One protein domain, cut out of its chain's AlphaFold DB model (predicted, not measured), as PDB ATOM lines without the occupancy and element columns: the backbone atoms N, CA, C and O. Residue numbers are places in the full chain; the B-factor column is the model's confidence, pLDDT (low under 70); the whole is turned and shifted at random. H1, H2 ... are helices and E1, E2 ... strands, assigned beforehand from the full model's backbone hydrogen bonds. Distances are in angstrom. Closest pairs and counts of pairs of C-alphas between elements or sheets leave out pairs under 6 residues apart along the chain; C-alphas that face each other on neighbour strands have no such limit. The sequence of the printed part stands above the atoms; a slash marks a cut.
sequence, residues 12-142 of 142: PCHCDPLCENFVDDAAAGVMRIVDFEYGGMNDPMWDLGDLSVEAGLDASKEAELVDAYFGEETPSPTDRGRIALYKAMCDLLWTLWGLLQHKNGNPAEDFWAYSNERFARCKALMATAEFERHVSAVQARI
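AT A GLANCE: This is residues 12 to 142 of the 142 residues of the protein "Hypothetical protein" of Prymnesium polylepis (UniProt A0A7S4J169). The long helix H3 is the spine of this domain: H4 folds back along it as a helical hairpin, H5 crosses its first part, and H1, with H2 folded back after it, packs across that first part too. Before the helices comes a small two-stranded hairpin, E1 and E2, away from the helices, and its tip, residues 25 to 30, sticks out free. The printed part has 131 residues, with three named strands and then five named helices in the order E1 E2 E3 H1 H2 H3 H4 H5; the sheet, E1 - E2, is antiparallel, and the class is mostly helix. It is compact, with a radius of gyration of the C-alphas of 15.9 A, and spans 48 by 44 by 27 A.

IN THESE COORDINATES: Find C-alpha 22 at (138.472, 196.417, 61.619), where strand E1, residues 22 to 25, begins and runs 9.4 A. Strand E2, residues 30 to 33, runs 9.9 A, and strand E3, residues 40 to 42, 6.1 A. Then come helix H1, residues 45 to 54, 14.3 A long, and H2, residues 59 to 70, 16.4 A. From C-alpha 77 at (164.595, 193.901, 53.413), H3 runs 39.3 A to residue 103. H4, residues 111 to 126, is 22.3 A long, and H5, residues 129 to 139, 15.3 A, ends at C-alpha 139 at (170.960, 199.974, 59.618).

HOW THE PARTS SIT: Begin at the hub, H3, which touches H1, H4 and H5. H4 touches it at a shallow tilt of 24 degrees, opposite ways, closest at the C-alphas of Thr 95 and Ser 115, 4.4 A. Residues 77 to 85 of H3 touch H5, closest at the C-alphas of Gly 81 and His 134, 4.1 A; at 71 degrees they are only just about perpendicular. Residues 79 to 91 of H3 touch H1 at a steep tilt of 56 degrees, closest at the C-alphas of Gly 49 and Ile 83, 4.6 A. H1 and H2, a helical hairpin, only just touch, with 3 pairs of C-alphas within 8 A, closest at Ser 52 and Glu 62, 6.2 A. H2 and H3 are near each other. In the hairpin of E1 and E2, look at N 23 and O 32, 2.8 A apart. E3 pairs with no named strand, but its residues 40 to 41 pair antiparallel with residues 12 to 13. In H1 to H5 every O i to N i+4 pair is within hydrogen-bond range.

THE WHOLE: The C-alphas farthest apart are those of Glu 72 and Gly 105, 48.3 A. The printed part has no cut, and no link is long. Mean pLDDT of the printed part is 95.5; look for values under 70 at residues 141 to 142.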
ATOM      1  N   PRO A  12     149.576 209.167  56.817       97.62
ATOM      2  CA  PRO A  12     148.484 209.036  57.773       97.62
ATOM      3  C   PRO A  12     148.360 207.568  58.194       97.62
ATOM      4  O   PRO A  12     148.096 206.711  57.353       97.62
ATOM      5  N   CYS A  13     148.583 207.298  59.474       98.12
ATOM      6  CA  CYS A  13     148.528 205.969  60.076       98.12
ATOM      7  C   CYS A  13     147.436 205.932  61.147       98.12
ATOM      8  O   CYS A  13     147.103 206.965  61.742       98.12
ATOM      9  N   HIS A  14     146.888 204.744  61.386       98.06
ATOM     10  CA  HIS A  14     145.927 204.494  62.454       98.06
ATOM     11  C   HIS A  14     146.588 204.558  63.835       98.06
ATOM     12  O   HIS A  14     145.997 205.066  64.783       98.06
ATOM     13  N   CYS A  15     147.827 204.070  63.929       96.88
ATOM     14  CA  CYS A  15     148.647 203.966  65.138       96.88
ATOM     15  C   CYS A  15     148.139 203.005  66.224       96.88
ATOM     16  O   CYS A  15     148.922 202.692  67.112       96.88
ATOM     17  N   ASP A  16     146.892 202.533  66.147       96.88
ATOM     18  CA  ASP A  16     146.336 201.513  67.055       96.88
ATOM     19  C   ASP A  16     145.421 200.488  66.334       96.88
ATOM     20  O   ASP A  16     144.204 200.458  66.541       96.88
ATOM     21  N   PRO A  17     145.927 199.740  65.335       96.38
ATOM     22  CA  PRO A  17     145.120 198.860  64.489       96.38
ATOM     23  C   PRO A  17     144.749 197.538  65.194       96.38
ATOM     24  O   PRO A  17     145.045 196.450  64.694       96.38
ATOM     25  N   LEU A  18     144.068 197.619  66.340       95.56
ATOM     26  CA  LEU A  18     143.493 196.459  67.029       95.56
ATOM     27  C   LEU A  18     142.504 195.725  66.119       95.56
ATOM     28  O   LEU A  18     141.783 196.346  65.342       95.56
ATOM     29  N   CYS A  19     142.394 194.400  66.260       96.38
ATOM     30  CA  CYS A  19     141.469 193.598  65.446       96.38
ATOM     31  C   CYS A  19     140.013 194.086  65.520       96.38
ATOM     32  O   CYS A  19     139.287 193.995  64.535       96.38
ATOM     33  N   GLU A  20     139.583 194.607  66.671       95.94
ATOM     34  CA  GLU A  20     138.226 195.131  66.865       95.94
ATOM     35  C   GLU A  20     137.952 196.447  66.119       95.94
ATOM     36  O   GLU A  20     136.794 196.758  65.839       95.94
ATOM     37  N   ASN A  21     139.005 197.161  65.708       97.75
ATOM     38  CA  ASN A  21     138.914 198.389  64.914       97.75
ATOM     39  C   ASN A  21     138.700 198.112  63.416       97.75
ATOM     40  O   ASN A  21     138.469 199.042  62.641       97.75
ATOM     41  N   PHE A  22     138.733 196.843  62.993       97.00
ATOM     42  CA  PHE A  22     138.472 196.417  61.619       97.00
ATOM     43  C   PHE A  22     137.050 195.868  61.475       97.00
ATOM     44  O   PHE A  22     136.679 194.850  62.060       97.00
ATOM     45  N   VAL A  23     136.247 196.529  60.642       96.94
ATOM     46  CA  VAL A  23     134.878 196.124  60.313       96.94
ATOM     47  C   VAL A  23     134.846 195.589  58.887       96.94
ATOM     48  O   VAL A  23     134.919 196.354  57.920       96.94
ATOM     49  N   ASP A  24     134.704 194.271  58.766       95.75
ATOM     50  CA  ASP A  24     134.537 193.596  57.480       95.75
ATOM     51  C   ASP A  24     133.123 193.835  56.927       95.75
ATOM     52  O   ASP A  24     132.137 193.231  57.363       95.75
ATOM     53  N   ASP A  25     133.010 194.750  55.964       94.88
ATOM     54  CA  ASP A  25     131.779 195.011  55.224       94.88
ATOM     55  C   ASP A  25     131.735 194.097  53.994       94.88
ATOM     56  O   ASP A  25     131.916 194.525  52.850       94.88
ATOM     57  N   ALA A  26     131.485 192.808  54.241       91.69
ATOM     58  CA  ALA A  26     131.453 191.774  53.207       91.69
ATOM     59  C   ALA A  26     130.418 192.054  52.099       91.69
ATOM     60  O   ALA A  26     130.591 191.618  50.961       91.69
ATOM     61  N   ALA A  27     129.348 192.802  52.403       93.00
ATOM     62  CA  ALA A  27     128.345 193.202  51.416       93.00
ATOM     63  C   ALA A  27     128.882 194.258  50.438       93.00
ATOM     64  O   ALA A  27     128.544 194.228  49.253       93.00
ATOM     65  N   ALA A  28     129.717 195.180  50.920       92.44
ATOM     66  CA  ALA A  28     130.413 196.156  50.088       92.44
ATOM     67  C   ALA A  28     131.762 195.643  49.547       92.44
ATOM     68  O   ALA A  28     132.347 196.290  48.679       92.44
ATOM     69  N   GLY A  29     132.248 194.497  50.037       94.00
ATOM     70  CA  GLY A  29     133.536 193.917  49.661       94.00
ATOM     71  C   GLY A  29     134.727 194.766  50.108       94.00
ATOM     72  O   GLY A  29     135.739 194.800  49.411       94.00
ATOM     73  N   VAL A  30     134.593 195.497  51.220       93.12
ATOM     74  CA  VAL A  30     135.638 196.392  51.738       93.12
ATOM     75  C   VAL A  30     135.837 196.202  53.233       93.12
ATOM     76  O   VAL A  30     134.883 196.036  53.989       93.12
ATOM     77  N   MET A  31     137.087 196.316  53.666       93.69
ATOM     78  CA  MET A  31     137.426 196.443  55.074       93.69
ATOM     79  C   MET A  31     137.351 197.917  55.477       93.69
ATOM     80  O   MET A  31     137.940 198.777  54.814       93.69
ATOM     81  N   ARG A  32     136.625 198.227  56.548       95.50
ATOM     82  CA  ARG A  32     136.567 199.574  57.129       95.50
ATOM     83  C   ARG A  32     137.383 199.594  58.412       95.50
ATOM     84  O   ARG A  32     137.364 198.626  59.158       95.50
ATOM     85  N   ILE A  33     138.054 200.708  58.668       96.75
ATOM     86  CA  ILE A  33     138.809 200.931  59.903       96.75
ATOM     87  C   ILE A  33     138.100 202.040  60.680       96.75
ATOM     88  O   ILE A  33     137.647 203.017  60.073       96.75
ATOM     89  N   VAL A  34     137.948 201.867  61.988       97.50
ATOM     90  CA  VAL A  34     137.312 202.820  62.911       97.50
ATOM     91  C   VAL A  34     138.245 203.122  64.086       97.50
ATOM     92  O   VAL A  34     139.234 202.435  64.250       97.50
ATOM     93  N   ASP A  35     137.894 204.121  64.899       97.44
ATOM     94  CA  ASP A  35     138.624 204.512  66.119       97.44
ATOM     95  C   ASP A  35     140.022 205.139  65.920       97.44
ATOM     96  O   ASP A  35     141.049 204.689  66.415       97.44
ATOM     97  N   PHE A  36     140.053 206.270  65.209       97.00
ATOM     98  CA  PHE A  36     141.278 207.018  64.899       97.00
ATOM     99  C   PHE A  36     141.781 207.918  66.048       97.00
ATOM    100  O   PHE A  36     142.379 208.964  65.781       97.00
ATOM    101  N   GLU A  37     141.538 207.586  67.318       96.81
ATOM    102  CA  GLU A  37     141.933 208.462  68.434       96.81
ATOM    103  C   GLU A  37     143.458 208.621  68.587       96.81
ATOM    104  O   GLU A  37     143.930 209.686  68.995       96.81
ATOM    105  N   TYR A  38     144.230 207.615  68.158       95.31
ATOM    106  CA  TYR A  38     145.698 207.654  68.080       95.31
ATOM    107  C   TYR A  38     146.232 208.023  66.687       95.31
ATOM    108  O   TYR A  38     147.449 208.088  66.485       95.31
ATOM    109  N   GLY A  39     145.343 208.295  65.728       95.88
ATOM    110  CA  GLY A  39     145.703 208.526  64.333       95.88
ATOM    111  C   GLY A  39     146.656 209.709  64.147       95.88
ATOM    112  O   GLY A  39     146.499 210.775  64.749       95.88
ATOM    113  N   GLY A  40     147.651 209.546  63.275       96.25
ATOM    114  CA  GLY A  40     148.673 210.570  63.067       96.25
ATOM    115  C   GLY A  40     149.650 210.267  61.937       96.25
ATOM    116  O   GLY A  40     149.612 209.213  61.312       96.25
ATOM    117  N   MET A  41     150.540 211.221  61.659       96.88
ATOM    118  CA  MET A  41     151.622 211.025  60.694       96.88
ATOM    119  C   MET A  41     152.706 210.132  61.310       96.88
ATOM    120  O   MET A  41     153.358 210.542  62.270       96.88
ATOM    121  N   ASN A  42     152.920 208.943  60.749       95.50
ATOM    122  CA  ASN A  42     153.894 207.964  61.247       95.50
ATOM    123  C   ASN A  42     154.581 207.218  60.084       95.50
ATOM    124  O   ASN A  42     154.247 207.442  58.916       95.50
ATOM    125  N   ASP A  43     155.556 206.359  60.390       95.50
ATOM    126  CA  ASP A  43     156.044 205.364  59.430       95.50
ATOM    127  C   ASP A  43     154.927 204.334  59.179       95.50
ATOM    128  O   ASP A  43     154.480 203.705  60.138       95.50
ATOM    129  N   PRO A  44     154.477 204.118  57.928       96.69
ATOM    130  CA  PRO A  44     153.399 203.173  57.626       96.69
ATOM    131  C   PRO A  44     153.699 201.727  58.042       96.69
ATOM    132  O   PRO A  44     152.780 200.931  58.220       96.69
ATOM    133  N   MET A  45     154.974 201.364  58.216       97.25
ATOM    134  CA  MET A  45     155.342 200.038  58.716       97.25
ATOM    135  C   MET A  45     154.958 199.839  60.190       97.25
ATOM    136  O   MET A  45     154.949 198.695  60.646       97.25
ATOM    137  N   TRP A  46     154.635 200.915  60.926       97.56
ATOM    138  CA  TRP A  46     154.056 200.832  62.269       97.56
ATOM    139  C   TRP A  46     152.744 200.054  62.239       97.56
ATOM    140  O   TRP A  46     152.658 199.025  62.898       97.56
ATOM    141  N   ASP A  47     151.769 200.479  61.426       98.12
ATOM    142  CA  ASP A  47     150.433 199.865  61.402       98.12
ATOM    143  C   ASP A  47     150.493 198.377  61.018       98.12
ATOM    144  O   ASP A  47     149.762 197.563  61.574       98.12
ATOM    145  N   LEU A  48     151.402 197.992  60.113       98.06
ATOM    146  CA  LEU A  48     151.608 196.585  59.749       98.06
ATOM    147  C   LEU A  48     152.214 195.764  60.894       98.06
ATOM    148  O   LEU A  48     151.809 194.624  61.123       98.06
ATOM    149  N   GLY A  49     153.206 196.324  61.590       97.88
ATOM    150  CA  GLY A  49     153.836 195.668  62.734       97.88
ATOM    151  C   GLY A  49     152.872 195.522  63.907       97.88
ATOM    152  O   GLY A  49     152.796 194.453  64.507       97.88
ATOM    153  N   ASP A  50     152.114 196.575  64.191       97.94
ATOM    154  CA  ASP A  50     151.120 196.612  65.257       97.94
ATOM    155  C   ASP A  50     149.997 195.597  64.986       97.94
ATOM    156  O   ASP A  50     149.827 194.645  65.748       97.94
ATOM    157  N   LEU A  51     149.368 195.652  63.804       98.00
ATOM    158  CA  LEU A  51     148.333 194.690  63.409       98.00
ATOM    159  C   LEU A  51     148.834 193.237  63.459       98.00
ATOM    160  O   LEU A  51     148.102 192.345  63.887       98.00
ATOM    161  N   SER A  52     150.081 192.977  63.051       97.81
ATOM    162  CA  SER A  52     150.676 191.635  63.123       97.81
ATOM    163  C   SER A  52     150.744 191.102  64.561       97.81
ATOM    164  O   SER A  52     150.438 189.928  64.805       97.81
ATOM    165  N   VAL A  53     151.113 191.955  65.520       97.06
ATOM    166  CA  VAL A  53     151.167 191.605  66.949       97.06
ATOM    167  C   VAL A  53     149.768 191.408  67.520       97.06
ATOM    168  O   VAL A  53     149.523 190.387  68.170       97.06
ATOM    169  N   GLU A  54     148.859 192.343  67.261       96.56
ATOM    170  CA  GLU A  54     147.508 192.349  67.835       96.56
ATOM    171  C   GLU A  54     146.638 191.215  67.291       96.56
ATOM    172  O   GLU A  54     145.899 190.577  68.040       96.56
ATOM    173  N   ALA A  55     146.780 190.880  66.007       96.38
ATOM    174  CA  ALA A  55     146.094 189.743  65.400       96.38
ATOM    175  C   ALA A  55     146.778 188.391  65.668       96.38
ATOM    176  O   ALA A  55     146.264 187.347  65.253       96.38
ATOM    177  N   GLY A  56     147.938 188.383  66.336       95.88
ATOM    178  CA  GLY A  56     148.702 187.167  66.612       95.88
ATOM    179  C   GLY A  56     149.080 186.409  65.338       95.88
ATOM    180  O   GLY A  56     148.953 185.181  65.287       95.88
ATOM    181  N   LEU A  57     149.489 187.132  64.290       96.94
ATOM    182  CA  LEU A  57     149.784 186.535  62.991       96.94
ATOM    183  C   LEU A  57     151.016 185.631  63.063       96.94
ATOM    184  O   LEU A  57     152.049 185.969  63.646       96.94
ATOM    185  N   ASP A  58     150.914 184.470  62.418       95.81
ATOM    186  CA  ASP A  58     152.079 183.649  62.106       95.81
ATOM    187  C   ASP A  58     152.837 184.215  60.892       95.81
ATOM    188  O   ASP A  58     152.376 185.129  60.207       95.81
ATOM    189  N   ALA A  59     154.012 183.650  60.603       93.75
ATOM    190  CA  ALA A  59     154.862 184.116  59.509       93.75
ATOM    191  C   ALA A  59     154.185 184.046  58.125       93.75
ATOM    192  O   ALA A  59     154.494 184.860  57.258       93.75
ATOM    193  N   SER A  60     153.268 183.095  57.904       97.12
ATOM    194  CA  SER A  60     152.562 182.968  56.624       97.12
ATOM    195  C   SER A  60     151.523 184.073  56.463       97.12
ATOM    196  O   SER A  60     151.432 184.670  55.394       97.12
ATOM    197  N   LYS A  61     150.755 184.356  57.518       97.81
ATOM    198  CA  LYS A  61     149.734 185.412  57.506       97.81
ATOM    199  C   LYS A  61     150.341 186.807  57.509       97.81
ATOM    200  O   LYS A  61     149.809 187.704  56.870       97.81
ATOM    201  N   GLU A  62     151.462 186.995  58.200       97.25
ATOM    202  CA  GLU A  62     152.215 188.246  58.111       97.25
ATOM    203  C   GLU A  62     152.727 188.468  56.685       97.25
ATOM    204  O   GLU A  62     152.604 189.572  56.166       97.25
ATOM    205  N   ALA A  63     153.256 187.432  56.026       95.62
ATOM    206  CA  ALA A  63     153.664 187.548  54.629       95.62
ATOM    207  C   ALA A  63     152.481 187.930  53.726       95.62
ATOM    208  O   ALA A  63     152.624 188.845  52.924       95.62
ATOM    209  N   GLU A  64     151.312 187.312  53.914       96.88
ATOM    210  CA  GLU A  64     150.086 187.670  53.189       96.88
ATOM    211  C   GLU A  64     149.669 189.131  53.426       96.88
ATOM    212  O   GLU A  64     149.402 189.849  52.465       96.88
ATOM    213  N   LEU A  65     149.674 189.596  54.680       96.88
ATOM    214  CA  LEU A  65     149.378 190.988  55.036       96.88
ATOM    215  C   LEU A  65     150.338 191.962  54.342       96.88
ATOM    216  O   LEU A  65     149.908 192.960  53.763       96.88
ATOM    217  N   VAL A  66     151.639 191.683  54.412       97.06
ATOM    218  CA  VAL A  66     152.668 192.549  53.832       97.06
ATOM    219  C   VAL A  66     152.560 192.557  52.311       97.06
ATOM    220  O   VAL A  66     152.561 193.627  51.711       97.06
ATOM    221  N   ASP A  67     152.421 191.399  51.679       96.25
ATOM    222  CA  ASP A  67     152.321 191.316  50.224       96.25
ATOM    223  C   ASP A  67     151.028 191.999  49.726       96.25
ATOM    224  O   ASP A  67     151.062 192.732  48.739       96.25
ATOM    225  N   ALA A  68     149.911 191.875  50.453       95.25
ATOM    226  CA  ALA A  68     148.676 192.599  50.144       95.25
ATOM    227  C   ALA A  68     148.826 194.127  50.280       95.25
ATOM    228  O   ALA A  68     148.263 194.868  49.473       95.25
ATOM    229  N   TYR A  69     149.592 194.604  51.267       96.56
ATOM    230  CA  TYR A  69     149.852 196.034  51.463       96.56
ATOM    231  C   TYR A  69     150.724 196.632  50.350       96.56
ATOM    232  O   TYR A  69     150.440 197.728  49.866       96.56
ATOM    233  N   PHE A  70     151.780 195.925  49.937       95.94
ATOM    234  CA  PHE A  70     152.697 196.390  48.888       95.94
ATOM    235  C   PHE A  70     152.175 196.122  47.462       95.94
ATOM    236  O   PHE A  70     152.630 196.754  46.505       95.94
ATOM    237  N   GLY A  71     151.190 195.236  47.297       94.44
ATOM    238  CA  GLY A  71     150.566 194.944  46.010       94.44
ATOM    239  C   GLY A  71     151.548 194.303  45.026       94.44
ATOM    240  O   GLY A  71     152.076 193.223  45.273       94.44
ATOM    241  N   GLU A  72     151.778 194.952  43.882       91.06
ATOM    242  CA  GLU A  72     152.757 194.478  42.887       91.06
ATOM    243  C   GLU A  72     154.210 194.804  43.279       91.06
ATOM    244  O   GLU A  72     155.150 194.240  42.709       91.06
ATOM    245  N   GLU A  73     154.421 195.706  44.243       91.56
ATOM    246  CA  GLU A  73     155.756 196.046  44.722       91.56
ATOM    247  C   GLU A  73     156.282 194.960  45.663       91.56
ATOM    248  O   GLU A  73     155.574 194.430  46.514       91.56
ATOM    249  N   THR A  74     157.564 194.613  45.533       90.81
ATOM    250  CA  THR A  74     158.193 193.685  46.477       90.81
ATOM    251  C   THR A  74     158.719 194.468  47.682       90.81
ATOM    252  O   THR A  74     159.597 195.316  47.490       90.81
ATOM    253  N   PRO A  75     158.269 194.176  48.917       93.12
ATOM    254  CA  PRO A  75     158.783 194.832  50.116       93.12
ATOM    255  C   PRO A  75     160.286 194.582  50.254       93.12
ATOM    256  O   PRO A  75     160.764 193.440  50.187       93.12
ATOM    257  N   SER A  76     161.044 195.650  50.474       93.88
ATOM    258  CA  SER A  76     162.491 195.559  50.640       93.88
ATOM    259  C   SER A  76     162.860 194.877  51.969       93.88
ATOM    260  O   SER A  76     162.060 194.842  52.911       93.88
ATOM    261  N   PRO A  77     164.103 194.380  52.120       94.25
ATOM    262  CA  PRO A  77     164.595 193.901  53.413       94.25
ATOM    263  C   PRO A  77     164.482 194.950  54.530       94.25
ATOM    264  O   PRO A  77     164.256 194.596  55.686       94.25
ATOM    265  N   THR A  78     164.594 196.237  54.186       93.44
ATOM    266  CA  THR A  78     164.400 197.356  55.113       93.44
ATOM    267  C   THR A  78     162.946 197.477  55.554       93.44
ATOM    268  O   THR A  78     162.702 197.713  56.733       93.44
ATOM    269  N   ASP A  79     161.976 197.297  54.655       95.00
ATOM    270  CA  ASP A  79     160.546 197.338  54.996       95.00
ATOM    271  C   ASP A  79     160.198 196.231  55.983       95.00
ATOM    272  O   ASP A  79     159.711 196.505  57.079       95.00
ATOM    273  N   ARG A  80     160.585 194.994  55.654       95.69
ATOM    274  CA  ARG A  80     160.416 193.837  56.546       95.69
ATOM    275  C   ARG A  80     161.135 194.045  57.879       95.69
ATOM    276  O   ARG A  80     160.602 193.711  58.933       95.69
ATOM    277  N   GLY A  81     162.326 194.643  57.843       95.69
ATOM    278  CA  GLY A  81     163.067 195.011  59.043       95.69
ATOM    279  C   GLY A  81     162.321 196.010  59.924       95.69
ATOM    280  O   GLY A  81     162.216 195.798  61.128       95.69
ATOM    281  N   ARG A  82     161.747 197.065  59.341       96.31
ATOM    282  CA  ARG A  82     160.961 198.060  60.083       96.31
ATOM    283  C   ARG A  82     159.714 197.454  60.708       96.31
ATOM    284  O   ARG A  82     159.487 197.706  61.884       96.31
ATOM    285  N   ILE A  83     158.981 196.607  59.984       97.44
ATOM    286  CA  ILE A  83     157.832 195.868  60.532       97.44
ATOM    287  C   ILE A  83     158.272 195.069  61.763       97.44
ATOM    288  O   ILE A  83     157.717 195.258  62.840       97.44
ATOM    289  N   ALA A  84     159.329 194.256  61.653       97.38
ATOM    290  CA  ALA A  84     159.835 193.462  62.775       97.38
ATOM    291  C   ALA A  84     160.248 194.321  63.984       97.38
ATOM    292  O   ALA A  84     159.963 193.966  65.129       97.38
ATOM    293  N   LEU A  85     160.895 195.466  63.743       96.75
ATOM    294  CA  LEU A  85     161.249 196.419  64.796       96.75
ATOM    295  C   LEU A  85     159.999 197.021  65.449       96.75
ATOM    296  O   LEU A  85     159.942 197.098  66.677       96.75
ATOM    297  N   TYR A  86     158.992 197.404  64.662       97.56
ATOM    298  CA  TYR A  86     157.746 197.963  65.179       97.56
ATOM    299  C   TYR A  86     156.900 196.944  65.940       97.56
ATOM    300  O   TYR A  86     156.326 197.326  66.952       97.56
ATOM    301  N   LYS A  87     156.935 195.649  65.598       98.00
ATOM    302  CA  LYS A  87     156.347 194.586  66.440       98.00
ATOM    303  C   LYS A  87     156.918 194.614  67.862       98.00
ATOM    304  O   LYS A  87     156.180 194.620  68.842       98.00
ATOM    305  N   ALA A  88     158.248 194.680  67.982       97.56
ATOM    306  CA  ALA A  88     158.907 194.749  69.287       97.56
ATOM    307  C   ALA A  88     158.593 196.060  70.032       97.56
ATOM    308  O   ALA A  88     158.431 196.045  71.253       97.56
ATOM    309  N   MET A  89     158.514 197.187  69.317       96.06
ATOM    310  CA  MET A  89     158.194 198.489  69.913       96.06
ATOM    311  C   MET A  89     156.727 198.602  70.343       96.06
ATOM    312  O   MET A  89     156.482 199.171  71.402       96.06
ATOM    313  N   CYS A  90     155.787 198.037  69.584       95.88
ATOM    314  CA  CYS A  90     154.369 197.946  69.937       95.88
ATOM    315  C   CYS A  90     154.199 197.177  71.258       95.88
ATOM    316  O   CYS A  90     153.673 197.726  72.226       95.88
ATOM    317  N   ASP A  91     154.770 195.971  71.375       97.31
ATOM    318  CA  ASP A  91     154.699 195.219  72.634       97.31
ATOM    319  C   ASP A  91     155.324 195.977  73.809       97.31
ATOM    320  O   ASP A  91     154.809 195.926  74.929       97.31
ATOM    321  N   LEU A  92     156.428 196.691  73.580       97.06
ATOM    322  CA  LEU A  92     157.069 197.492  74.618       97.06
ATOM    323  C   LEU A  92     156.207 198.692  75.036       97.06
ATOM    324  O   LEU A  92     156.075 198.952  76.232       97.06
ATOM    325  N   LEU A  93     155.612 199.407  74.078       96.19
ATOM    326  CA  LEU A  93     154.710 200.531  74.331       96.19
ATOM    327  C   LEU A  93     153.526 200.080  75.192       96.19
ATOM    328  O   LEU A  93     153.290 200.643  76.265       96.19
ATOM    329  N   TRP A  94     152.848 199.015  74.773       95.12
ATOM    330  CA  TRP A  94     151.691 198.478  75.482       95.12
ATOM    331  C   TRP A  94     152.058 197.845  76.821       95.12
ATOM    332  O   TRP A  94     151.322 197.997  77.794       95.12
ATOM    333  N   THR A  95     153.246 197.245  76.945       97.88
ATOM    334  CA  THR A  95     153.786 196.830  78.250       97.88
ATOM    335  C   THR A  95     153.817 198.010  79.221       97.88
ATOM    336  O   THR A  95     153.310 197.895  80.340       97.88
ATOM    337  N   LEU A  96     154.400 199.142  78.812       97.81
ATOM    338  CA  LEU A  96     154.535 200.333  79.656       97.81
ATOM    339  C   LEU A  96     153.176 200.961  79.982       97.81
ATOM    340  O   LEU A  96     152.955 201.365  81.126       97.81
ATOM    341  N   TRP A  97     152.265 201.006  79.009       96.69
ATOM    342  CA  TRP A  97     150.890 201.451  79.226       96.69
ATOM    343  C   TRP A  97     150.174 200.570  80.257       96.69
ATOM    344  O   TRP A  97     149.638 201.096  81.232       96.69
ATOM    345  N   GLY A  98     150.249 199.243  80.130       97.25
ATOM    346  CA  GLY A  98     149.629 198.317  81.082       97.25
ATOM    347  C   GLY A  98     150.201 198.468  82.496       97.25
ATOM    348  O   GLY A  98     149.455 198.518  83.471       97.25
ATOM    349  N   LEU A  99     151.514 198.688  82.633       98.12
ATOM    350  CA  LEU A  99     152.133 198.937  83.939       98.12
ATOM    351  C   LEU A  99     151.616 200.235  84.573       98.12
ATOM    352  O   LEU A  99     151.446 200.303  85.795       98.12
ATOM    353  N   LEU A 100     151.341 201.260  83.762       98.00
ATOM    354  CA  LEU A 100     150.713 202.495  84.226       98.00
ATOM    355  C   LEU A 100     149.263 202.253  84.672       98.00
ATOM    356  O   LEU A 100     148.881 202.735  85.739       98.00
ATOM    357  N   GLN A 101     148.480 201.476  83.918       97.81
ATOM    358  CA  GLN A 101     147.109 201.105  84.293       97.81
ATOM    359  C   GLN A 101     147.065 200.303  85.599       97.81
ATOM    360  O   GLN A 101     146.287 200.627  86.500       97.81
ATOM    361  N   HIS A 102     147.961 199.323  85.747       97.25
ATOM    362  CA  HIS A 102     148.117 198.541  86.970       97.25
ATOM    363  C   HIS A 102     148.444 199.439  88.168       97.25
ATOM    364  O   HIS A 102     147.783 199.371  89.204       97.25
ATOM    365  N   LYS A 103     149.426 200.339  88.016       97.50
ATOM    366  CA  LYS A 103     149.799 201.307  89.058       97.50
ATOM    367  C   LYS A 103     148.632 202.219  89.447       97.50
ATOM    368  O   LYS A 103     148.507 202.574  90.618       97.50
ATOM    369  N   ASN A 104     147.795 202.596  88.485       97.62
ATOM    370  CA  ASN A 104     146.625 203.443  88.712       97.62
ATOM    371  C   ASN A 104     145.435 202.682  89.322       97.62
ATOM    372  O   ASN A 104     144.424 203.305  89.639       97.62
ATOM    373  N   GLY A 105     145.543 201.362  89.512       96.25
ATOM    374  CA  GLY A 105     144.483 200.539  90.089       96.25
ATOM    375  C   GLY A 105     143.260 200.404  89.182       96.25
ATOM    376  O   GLY A 105     142.149 200.270  89.689       96.25
ATOM    377  N   ASN A 106     143.446 200.478  87.860       96.69
ATOM    378  CA  ASN A 106     142.359 200.303  86.902       96.69
ATOM    379  C   ASN A 106     141.822 198.854  86.973       96.69
ATOM    380  O   ASN A 106     142.598 197.926  86.749       96.69
ATOM    381  N   PRO A 107     140.527 198.636  87.282       96.06
ATOM    382  CA  PRO A 107     139.967 197.299  87.466       96.06
ATOM    383  C   PRO A 107     139.429 196.663  86.174       96.06
ATOM    384  O   PRO A 107     138.837 195.590  86.250       96.06
ATOM    385  N   ALA A 108     139.557 197.326  85.018       95.69
ATOM    386  CA  ALA A 108     138.991 196.845  83.754       95.69
ATOM    387  C   ALA A 108     139.579 195.497  83.298       95.69
ATOM    388  O   ALA A 108     138.879 194.714  82.663       95.69
ATOM    389  N   GLU A 109     140.836 195.218  83.654       94.06
ATOM    390  CA  GLU A 109     141.567 194.007  83.281       94.06
ATOM    391  C   GLU A 109     142.672 193.697  84.311       94.06
ATOM    392  O   GLU A 109     143.054 194.554  85.115       94.06
ATOM    393  N   ASP A 110     143.226 192.481  84.283       97.12
ATOM    394  CA  ASP A 110     144.491 192.175  84.958       97.12
ATOM    395  C   ASP A 110     145.682 192.761  84.180       97.12
ATOM    396  O   ASP A 110     146.397 192.081  83.439       97.12
ATOM    397  N   PHE A 111     145.922 194.056  84.388       97.50
ATOM    398  CA  PHE A 111     147.015 194.771  83.730       97.50
ATOM    399  C   PHE A 111     148.416 194.266  84.109       97.50
ATOM    400  O   PHE A 111     149.376 194.518  83.381       97.50
ATOM    401  N   TRP A 112     148.566 193.545  85.227       97.69
ATOM    402  CA  TRP A 112     149.851 192.939  85.576       97.69
ATOM    403  C   TRP A 112     150.142 191.729  84.689       97.69
ATOM    404  O   TRP A 112     151.255 191.606  84.168       97.69
ATOM    405  N   ALA A 113     149.156 190.849  84.497       97.94
ATOM    406  CA  ALA A 113     149.271 189.731  83.565       97.94
ATOM    407  C   ALA A 113     149.502 190.236  82.130       97.94
ATOM    408  O   ALA A 113     150.508 189.870  81.519       97.94
ATOM    409  N   TYR A 114     148.668 191.175  81.666       97.25
ATOM    410  CA  TYR A 114     148.771 191.820  80.349       97.25
ATOM    411  C   TYR A 114     150.188 192.340  80.054       97.25
ATOM    412  O   TYR A 114     150.798 192.000  79.036       97.25
ATOM    413  N   SER A 115     150.764 193.129  80.970       97.75
ATOM    414  CA  SER A 115     152.102 193.695  80.776       97.75
ATOM    415  C   SER A 115     153.196 192.631  80.752       97.75
ATOM    416  O   SER A 115     154.145 192.753  79.979       97.75
ATOM    417  N   ASN A 116     153.098 191.593  81.585       98.12
ATOM    418  CA  ASN A 116     154.109 190.535  81.610       98.12
ATOM    419  C   ASN A 116     154.092 189.691  80.335       98.12
ATOM    420  O   ASN A 116     155.161 189.337  79.833       98.12
ATOM    421  N   GLU A 117     152.910 189.388  79.798       97.81
ATOM    422  CA  GLU A 117     152.767 188.623  78.557       97.81
ATOM    423  C   GLU A 117     153.359 189.374  77.361       97.81
ATOM    424  O   GLU A 117     154.214 188.832  76.650       97.81
ATOM    425  N   ARG A 118     152.998 190.652  77.189       97.81
ATOM    426  CA  ARG A 118     153.553 191.501  76.121       97.81
ATOM    427  C   ARG A 118     155.058 191.686  76.258       97.81
ATOM    428  O   ARG A 118     155.797 191.539  75.284       97.81
ATOM    429  N   PHE A 119     155.552 191.908  77.476       98.25
ATOM    430  CA  PHE A 119     156.987 192.039  77.704       98.25
ATOM    431  C   PHE A 119     157.747 190.747  77.390       98.25
ATOM    432  O   PHE A 119     158.835 190.789  76.808       98.25
ATOM    433  N   ALA A 120     157.188 189.589  77.748       98.06
ATOM    434  CA  ALA A 120     157.780 188.295  77.432       98.06
ATOM    435  C   ALA A 120     157.858 188.068  75.915       98.06
ATOM    436  O   ALA A 120     158.908 187.641  75.427       98.06
ATOM    437  N   ARG A 121     156.801 188.413  75.168       97.19
ATOM    438  CA  ARG A 121     156.772 188.331  73.701       97.19
ATOM    439  C   ARG A 121     157.787 189.270  73.049       97.19
ATOM    440  O   ARG A 121     158.583 188.810  72.229       97.19
ATOM    441  N   CYS A 122     157.851 190.525  73.496       97.94
ATOM    442  CA  CYS A 122     158.865 191.494  73.071       97.94
ATOM    443  C   CYS A 122     160.283 190.938  73.261       97.94
ATOM    444  O   CYS A 122     161.071 190.867  72.315       97.94
ATOM    445  N   LYS A 123     160.600 190.461  74.474       97.94
ATOM    446  CA  LYS A 123     161.915 189.884  74.783       97.94
ATOM    447  C   LYS A 123     162.228 188.658  73.934       97.94
ATOM    448  O   LYS A 123     163.370 188.513  73.505       97.94
ATOM    449  N   ALA A 124     161.253 187.778  73.722       97.62
ATOM    450  CA  ALA A 124     161.437 186.582  72.912       97.62
ATOM    451  C   ALA A 124     161.769 186.946  71.459       97.62
ATOM    452  O   ALA A 124     162.742 186.423  70.923       97.62
ATOM    453  N   LEU A 125     161.027 187.887  70.864       96.94
ATOM    454  CA  LEU A 125     161.284 188.386  69.512       96.94
ATOM    455  C   LEU A 125     162.677 189.018  69.403       96.94
ATOM    456  O   LEU A 125     163.465 188.626  68.540       96.94
ATOM    457  N   MET A 126     163.006 189.940  70.312       97.38
ATOM    458  CA  MET A 126     164.290 190.649  70.316       97.38
ATOM    459  C   MET A 126     165.501 189.728  70.527       97.38
ATOM    460  O   MET A 126     166.609 190.085  70.136       97.38
ATOM    461  N   ALA A 127     165.310 188.558  71.142       97.69
ATOM    462  CA  ALA A 127     166.370 187.576  71.374       97.69
ATOM    463  C   ALA A 127     166.650 186.668  70.162       97.69
ATOM    464  O   ALA A 127     167.576 185.855  70.207       97.69
ATOM    465  N   THR A 128     165.857 186.757  69.089       97.56
ATOM    466  CA  THR A 128     166.065 185.930  67.895       97.56
ATOM    467  C   THR A 128     167.217 186.453  67.032       97.56
ATOM    468  O   THR A 128     167.385 187.656  66.842       97.56
ATOM    469  N   ALA A 129     167.974 185.539  66.414       96.69
ATOM    470  CA  ALA A 129     168.985 185.904  65.413       96.69
ATOM    471  C   ALA A 129     168.365 186.577  64.171       96.69
ATOM    472  O   ALA A 129     169.026 187.308  63.440       96.69
ATOM    473  N   GLU A 130     167.085 186.316  63.909       95.38
ATOM    474  CA  GLU A 130     166.335 186.967  62.841       95.38
ATOM    475  C   GLU A 130     166.090 188.449  63.128       95.38
ATOM    476  O   GLU A 130     166.308 189.279  62.248       95.38
ATOM    477  N   PHE A 131     165.746 188.799  64.368       96.31
ATOM    478  CA  PHE A 131     165.599 190.193  64.774       96.31
ATOM    479  C   PHE A 131     166.903 190.980  64.607       96.31
ATOM    480  O   PHE A 131     166.886 192.098  64.097       96.31
ATOM    481  N   GLU A 132     168.055 190.386  64.927       95.88
ATOM    482  CA  GLU A 132     169.363 191.010  64.676       95.88
ATOM    483  C   GLU A 132     169.615 191.265  63.178       95.88
ATOM    484  O   GLU A 132     170.127 192.324  62.798       95.88
ATOM    485  N   ARG A 133     169.188 190.346  62.297       96.00
ATOM    486  CA  ARG A 133     169.240 190.565  60.840       96.00
ATOM    487  C   ARG A 133     168.326 191.705  60.401       96.00
ATOM    488  O   ARG A 133     168.729 192.489  59.547       96.00
ATOM    489  N   HIS A 134     167.135 191.830  60.983       96.00
ATOM    490  CA  HIS A 134     166.220 192.939  60.706       96.00
ATOM    491  C   HIS A 134     166.790 194.284  61.157       96.00
ATOM    492  O   HIS A 134     166.786 195.236  60.378       96.00
ATOM    493  N   VAL A 135     167.358 194.347  62.363       94.94
ATOM    494  CA  VAL A 135     168.085 195.526  62.861       94.94
ATOM    495  C   VAL A 135     169.203 195.909  61.890       94.94
ATOM    496  O   VAL A 135     169.283 197.064  61.470       94.94
ATOM    497  N   SER A 136     170.008 194.931  61.473       93.75
ATOM    498  CA  SER A 136     171.107 195.137  60.524       93.75
ATOM    499  C   SER A 136     170.614 195.612  59.158       93.75
ATOM    500  O   SER A 136     171.221 196.499  58.573       93.75
ATOM    501  N   ALA A 137     169.507 195.068  58.643       92.44
ATOM    502  CA  ALA A 137     168.928 195.481  57.364       92.44
ATOM    503  C   ALA A 137     168.447 196.940  57.398       92.44
ATOM    504  O   ALA A 137     168.683 197.687  56.450       92.44
ATOM    505  N   VAL A 138     167.832 197.364  58.507       91.56
ATOM    506  CA  VAL A 138     167.418 198.760  58.704       91.56
ATOM    507  C   VAL A 138     168.637 199.682  58.822       91.56
ATOM    508  O   VAL A 138     168.639 200.771  58.250       91.56
ATOM    509  N   GLN A 139     169.700 199.233  59.494       88.44
ATOM    510  CA  GLN A 139     170.960 199.974  59.618       88.44
ATOM    511  C   GLN A 139     171.796 199.997  58.332       88.44
ATOM    512  O   GLN A 139     172.489 200.971  58.095       88.44
ATOM    513  N   ALA A 140     171.746 198.976  57.477       79.50
ATOM    514  CA  ALA A 140     172.541 198.907  56.244       79.50
ATOM    515  C   ALA A 140     172.080 199.895  55.157       79.50
ATOM    516  O   ALA A 140     172.719 200.016  54.115       79.50
ATOM    517  N   ARG A 141     170.969 200.603  55.391       61.59
ATOM    518  CA  ARG A 141     170.554 201.768  54.602       61.59
ATOM    519  C   ARG A 141     171.388 203.027  54.931       61.59
ATOM    520  O   ARG A 141     171.182 204.049  54.276       61.59
ATOM    521  N   ILE A 142     172.270 202.955  55.939       48.28
ATOM    522  CA  ILE A 142     173.259 203.982  56.324       48.28
ATOM    523  C   ILE A 142     174.448 203.968  55.363       48.28
ATOM    524  O   ILE A 142     174.995 202.873  55.107       48.28
TER     525      ILE A 142